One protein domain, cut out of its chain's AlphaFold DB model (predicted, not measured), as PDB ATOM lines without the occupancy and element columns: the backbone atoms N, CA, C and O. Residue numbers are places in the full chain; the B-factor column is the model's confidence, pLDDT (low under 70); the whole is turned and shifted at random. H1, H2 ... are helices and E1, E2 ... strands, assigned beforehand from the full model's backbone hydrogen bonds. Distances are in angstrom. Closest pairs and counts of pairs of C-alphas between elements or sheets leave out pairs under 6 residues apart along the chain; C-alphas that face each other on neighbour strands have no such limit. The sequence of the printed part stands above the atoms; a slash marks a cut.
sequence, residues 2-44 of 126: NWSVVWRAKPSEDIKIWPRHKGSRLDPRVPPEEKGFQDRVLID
ATOM      1  N   ASN A   2     -28.250  25.666   5.397       81.88
ATOM      2  CA  ASN A   2     -28.797  24.361   5.819       81.88
ATOM      3  C   ASN A   2     -28.193  23.156   5.087       81.88
ATOM      4  O   ASN A   2     -27.771  22.203   5.729       81.88
ATOM      5  N   TRP A   3     -28.078  23.225   3.758       82.12
ATOM      6  CA  TRP A   3     -27.516  22.127   2.974       82.12
ATOM      7  C   TRP A   3     -26.077  21.769   3.376       82.12
ATOM      8  O   TRP A   3     -25.767  20.601   3.561       82.12
ATOM      9  N   SER A   4     -25.200  22.757   3.585       79.94
ATOM     10  CA  SER A   4     -23.810  22.475   3.965       79.94
ATOM     11  C   SER A   4     -23.716  21.769   5.317       79.94
ATOM     12  O   SER A   4     -22.926  20.845   5.451       79.94
ATOM     13  N   VAL A   5     -24.532  22.172   6.296       87.12
ATOM     14  CA  VAL A   5     -24.545  21.548   7.628       87.12
ATOM     15  C   VAL A   5     -25.024  20.100   7.539       87.12
ATOM     16  O   VAL A   5     -24.351  19.214   8.045       87.12
ATOM     17  N   VAL A   6     -26.139  19.852   6.847       85.50
ATOM     18  CA  VAL A   6     -26.739  18.510   6.747       85.50
ATOM     19  C   VAL A   6     -25.847  17.525   5.985       85.50
ATOM     20  O   VAL A   6     -25.833  16.346   6.315       85.50
ATOM     21  N   TRP A   7     -25.106  17.991   4.976       79.75
ATOM     22  CA  TRP A   7     -24.356  17.105   4.077       79.75
ATOM     23  C   TRP A   7     -22.857  17.014   4.349       79.75
ATOM     24  O   TRP A   7     -22.213  16.122   3.802       79.75
ATOM     25  N   ARG A   8     -22.273  17.938   5.122       81.50
ATOM     26  CA  ARG A   8     -20.812  17.980   5.327       81.50
ATOM     27  C   ARG A   8     -20.385  17.809   6.769       81.50
ATOM     28  O   ARG A   8     -19.290  17.311   6.977       81.50
ATOM     29  N   ALA A   9     -21.212  18.219   7.729       88.44
ATOM     30  CA  ALA A   9     -20.847  18.085   9.128       88.44
ATOM     31  C   ALA A   9     -21.050  16.631   9.560       88.44
ATOM     32  O   ALA A   9     -22.171  16.118   9.554       88.44
ATOM     33  N   LYS A  10     -19.972  15.971   9.970       90.44
ATOM     34  CA  LYS A  10     -20.020  14.700  10.676       90.44
ATOM     35  C   LYS A  10     -20.285  14.988  12.157       90.44
ATOM     36  O   LYS A  10     -19.401  15.514  12.835       90.44
ATOM     37  N   PRO A  11     -21.464  14.637  12.709       92.12
ATOM     38  CA  PRO A  11     -21.868  15.111  14.036       92.12
ATOM     39  C   PRO A  11     -20.900  14.747  15.166       92.12
ATOM     40  O   PRO A  11     -20.734  15.521  16.103       92.12
ATOM     41  N   SER A  12     -20.242  13.590  15.067       93.12
ATOM     42  CA  SER A  12     -19.295  13.108  16.076       93.12
ATOM     43  C   SER A  12     -17.987  13.904  16.133       93.12
ATOM     44  O   SER A  12     -17.263  13.813  17.121       93.12
ATOM     45  N   GLU A  13     -17.647  14.648  15.080       91.56
ATOM     46  CA  GLU A  13     -16.344  15.304  14.928       91.56
ATOM     47  C   GLU A  13     -16.483  16.820  14.768       91.56
ATOM     48  O   GLU A  13     -15.765  17.562  15.438       91.56
ATOM     49  N   ASP A  14     -17.458  17.278  13.986       93.31
ATOM     50  CA  ASP A  14     -17.537  18.663  13.509       93.31
ATOM     51  C   ASP A  14     -18.430  19.574  14.362       93.31
ATOM     52  O   ASP A  14     -18.470  20.787  14.152       93.31
ATOM     53  N   ILE A  15     -19.148  19.012  15.339       96.00
ATOM     54  CA  ILE A  15     -19.971  19.778  16.280       96.00
ATOM     55  C   ILE A  15     -19.218  19.893  17.600       96.00
ATOM     56  O   ILE A  15     -19.057  18.918  18.334       96.00
ATOM     57  N   LYS A  16     -18.756  21.104  17.911       96.94
ATOM     58  CA  LYS A  16     -18.099  21.418  19.182       96.94
ATOM     59  C   LYS A  16     -19.026  22.264  20.035       96.94
ATOM     60  O   LYS A  16     -19.487  23.317  19.596       96.94
ATOM     61  N   ILE A  17     -19.291  21.792  21.248       97.06
ATOM     62  CA  ILE A  17     -20.089  22.505  22.240       97.06
ATOM     63  C   ILE A  17     -19.157  22.896  23.377       97.06
ATOM     64  O   ILE A  17     -18.552  22.031  24.008       97.06
ATOM     65  N   TRP A  18     -19.053  24.195  23.641       96.56
ATOM     66  CA  TRP A  18     -18.367  24.698  24.822       96.56
ATOM     67  C   TRP A  18     -19.391  25.234  25.811       96.56
ATOM     68  O   TRP A  18     -20.074  26.219  25.499       96.56
ATOM     69  N   PRO A  19     -19.508  24.614  26.994       94.88
ATOM     70  CA  PRO A  19     -20.512  25.026  27.946       94.88
ATOM     71  C   PRO A  19     -20.155  26.351  28.624       94.88
ATOM     72  O   PRO A  19     -18.992  26.769  28.651       94.88
ATOM     73  N   ARG A  20     -21.170  27.004  29.198       92.56
ATOM     74  CA  ARG A  20     -21.019  28.092  30.189       92.56
ATOM     75  C   ARG A  20     -20.115  29.260  29.754       92.56
ATOM     76  O   ARG A  20     -19.341  29.808  30.537       92.56
ATOM     77  N   HIS A  21     -20.220  29.686  28.504       94.81
ATOM     78  CA  HIS A  21     -19.535  30.881  28.015       94.81
ATOM     79  C   HIS A  21     -20.332  32.146  28.311       94.81
ATOM     80  O   HIS A  21     -21.556  32.117  28.384       94.81
ATOM     81  N   LYS A  22     -19.650  33.294  28.410       93.81
ATOM     82  CA  LYS A  22     -20.331  34.584  28.561       93.81
ATOM     83  C   LYS A  22     -21.280  34.816  27.376       93.81
ATOM     84  O   LYS A  22     -20.888  34.755  26.204       93.81
ATOM     85  N   GLY A  23     -22.540  35.069  27.695       89.88
ATOM     86  CA  GLY A  23     -23.645  35.176  26.754       89.88
ATOM     87  C   GLY A  23     -24.558  36.355  27.058       89.88
ATOM     88  O   GLY A  23     -24.329  37.138  27.981       89.88
ATOM     89  N   SER A  24     -25.609  36.488  26.255       89.88
ATOM     90  CA  SER A  24     -26.644  37.488  26.500       89.88
ATOM     91  C   SER A  24     -27.466  37.108  27.734       89.88
ATOM     92  O   SER A  24     -27.845  35.951  27.912       89.88
ATOM     93  N   ARG A  25     -27.808  38.097  28.565       90.75
ATOM     94  CA  ARG A  25     -28.779  37.916  29.660       90.75
ATOM     95  C   ARG A  25     -30.228  37.845  29.164       90.75
ATOM     96  O   ARG A  25     -31.114  37.537  29.949       90.75
ATOM     97  N   LEU A  26     -30.464  38.122  27.881       92.62
ATOM     98  CA  LEU A  26     -31.800  38.142  27.280       92.62
ATOM     99  C   LEU A  26     -32.230  36.793  26.694       92.62
ATOM    100  O   LEU A  26     -33.382  36.667  26.300       92.62
ATOM    101  N   ASP A  27     -31.339  35.800  26.605       89.62
ATOM    102  CA  ASP A  27     -31.699  34.491  26.047       89.62
ATOM    103  C   ASP A  27     -32.738  33.809  26.949       89.62
ATOM    104  O   ASP A  27     -32.416  33.506  28.104       89.62
ATOM    105  N   PRO A  28     -33.975  33.581  26.471       91.62
ATOM    106  CA  PRO A  28     -35.051  33.033  27.288       91.62
ATOM    107  C   PRO A  28     -34.852  31.549  27.616       91.62
ATOM    108  O   PRO A  28     -35.468  31.066  28.559       91.62
ATOM    109  N   ARG A  29     -33.987  30.832  26.886       90.62
ATOM    110  CA  ARG A  29     -33.716  29.404  27.106       90.62
ATOM    111  C   ARG A  29     -32.840  29.149  28.334       90.62
ATOM    112  O   ARG A  29     -32.857  28.049  28.873       90.62
ATOM    113  N   VAL A  30     -32.062  30.145  28.759       91.81
ATOM    114  CA  VAL A  30     -31.178  30.032  29.927       91.81
ATOM    115  C   VAL A  30     -31.996  30.230  31.210       91.81
ATOM    116  O   VAL A  30     -32.707  31.242  31.289       91.81
ATOM    117  N   PRO A  31     -31.885  29.338  32.214       91.44
ATOM    118  CA  PRO A  31     -32.525  29.515  33.515       91.44
ATOM    119  C   PRO A  31     -32.214  30.884  34.148       91.44
ATOM    120  O   PRO A  31     -31.128  31.429  33.917       91.44
ATOM    121  N   PRO A  32     -33.138  31.474  34.930       91.88
ATOM    122  CA  PRO A  32     -32.920  32.762  35.592       91.88
ATOM    123  C   PRO A  32     -31.612  32.842  36.398       91.88
ATOM    124  O   PRO A  32     -30.923  33.861  36.357       91.88
ATOM    125  N   GLU A  33     -31.238  31.753  37.066       92.50
ATOM    126  CA  GLU A  33     -30.061  31.643  37.934       92.50
ATOM    127  C   GLU A  33     -28.745  31.601  37.140       92.50
ATOM    128  O   GLU A  33     -27.678  31.914  37.667       92.50
ATOM    129  N   GLU A  34     -28.812  31.258  35.851       91.19
ATOM    130  CA  GLU A  34     -27.654  31.076  34.971       91.19
ATOM    131  C   GLU A  34     -27.519  32.193  33.921       91.19
ATOM    132  O   GLU A  34     -26.660  32.138  33.033       91.19
ATOM    133  N   LYS A  35     -28.343  33.249  34.009       93.06
ATOM    134  CA  LYS A  35     -28.352  34.345  33.029       93.06
ATOM    135  C   LYS A  35     -26.973  34.967  32.839       93.06
ATOM    136  O   LYS A  35     -26.274  35.351  33.775       93.06
ATOM    137  N   GLY A  36     -26.626  35.179  31.573       92.06
ATOM    138  CA  GLY A  36     -25.315  35.690  31.182       92.06
ATOM    139  C   GLY A  36     -24.291  34.591  30.914       92.06
ATOM    140  O   GLY A  36     -23.202  34.918  30.441       92.06
ATOM    141  N   PHE A  37     -24.651  33.323  31.122       94.44
ATOM    142  CA  PHE A  37     -23.908  32.168  30.633       94.44
ATOM    143  C   PHE A  37     -24.739  31.390  29.607       94.44
ATOM    144  O   PHE A  37     -25.951  31.265  29.735       94.44
ATOM    145  N   GLN A  38     -24.090  30.934  28.541       93.81
ATOM    146  CA  GLN A  38     -24.689  30.191  27.435       93.81
ATOM    147  C   GLN A  38     -23.678  29.195  26.888       93.81
ATOM    148  O   GLN A  38     -22.484  29.494  26.814       93.81
ATOM    149  N   ASP A  39     -24.160  28.059  26.410       94.06
ATOM    150  CA  ASP A  39     -23.333  27.157  25.621       94.06
ATOM    151  C   ASP A  39     -23.103  27.750  24.229       94.06
ATOM    152  O   ASP A  39     -24.003  28.331  23.613       94.06
ATOM    153  N   ARG A  40     -21.883  27.606  23.718       94.19
ATOM    154  CA  ARG A  40     -21.532  27.981  22.346       94.19
ATOM    155  C   ARG A  40     -21.403  26.728  21.512       94.19
ATOM    156  O   ARG A  40     -20.772  25.767  21.940       94.19
ATOM    157  N   VAL A  41     -21.962  26.776  20.310       95.75
ATOM    158  CA  VAL A  41     -21.815  25.720  19.317       95.75
ATOM    159  C   VAL A  41     -21.011  26.244  18.135       95.75
ATOM    160  O   VAL A  41     -21.310  27.311  17.594       95.75
ATOM    161  N   LEU A  42     -19.994  25.489  17.735       95.44
ATOM    162  CA  LEU A  42     -19.369  25.593  16.423       95.44
ATOM    163  C   LEU A  42     -19.770  24.359  15.625       95.44
ATOM    164  O   LEU A  42     -19.641  23.237  16.110       95.44
ATOM    165  N   ILE A  43     -20.255  24.590  14.410       95.75
ATOM    166  CA  ILE A  43     -20.541  23.543  13.436       95.75
ATOM    167  C   ILE A  43     -19.577  23.754  12.276       95.75
ATOM    168  O   ILE A  43     -19.732  24.716  11.517       95.75
ATOM    169  N   ASP A  44     -18.592  22.871  12.141       92.44
ATOM    170  CA  ASP A  44     -17.697  22.877  10.989       92.44
ATOM    171  C   ASP A  44     -18.385  22.211   9.788       92.44
ATOM    172  O   ASP A  44     -18.406  21.000   9.618       92.44
TER     173      ASP A  44
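What this domain is: This is residues 2 to 44 of the 126 residues of an uncharacterized protein of Candidatus Rokubacteria bacterium RBG_16_73_20 (UniProt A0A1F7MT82). A long two-stranded hairpin, E1 and E2, makes a rod, with the short helices H1 and H2 at one end and the wide loop of residues 23 to 36 at the other. The printed part has 43 residues, in the order H1, H2, E1, E2, with an antiparallel sheet and a mixed class. It is loose, with a radius of gyration of the C-alphas of 13.1 A and spans of 37 by 18 by 12 A.

How they stand to each other: H1, residues 2 to 8, has every O i to N i+4 pair within hydrogen-bond range; H2, residues 11 to 14, is too short for one, and its single O i to N i+3 pair is not within range. H1 and H2 are apart. E1, residues 15 to 22, bends by 65 degrees at residue 19. E1 and E2, residues 37 to 43, form an antiparallel hairpin at 157 degrees, with N 16 and O 42 2.9 A apart. The closest C-alphas of H2 and E2, Asp 14 and Ile 43, are 5.7 A apart.

Where its parts are: H1 begins at C-alpha 2 (-28.797, 24.361, 5.819) and is 10.2 A long; H2 is 5.6 A. E1 is 19.2 A; E2 is 19.5 A, ending at C-alpha 43 (-20.541, 23.543, 13.436).

The domain as a whole: The C-alphas farthest apart, Trp 7 and Glu 33, are 37.3 A apart. The printed part has no cut, E1 to E2 is a long link, and no printed residue is under 70 in pLDDT.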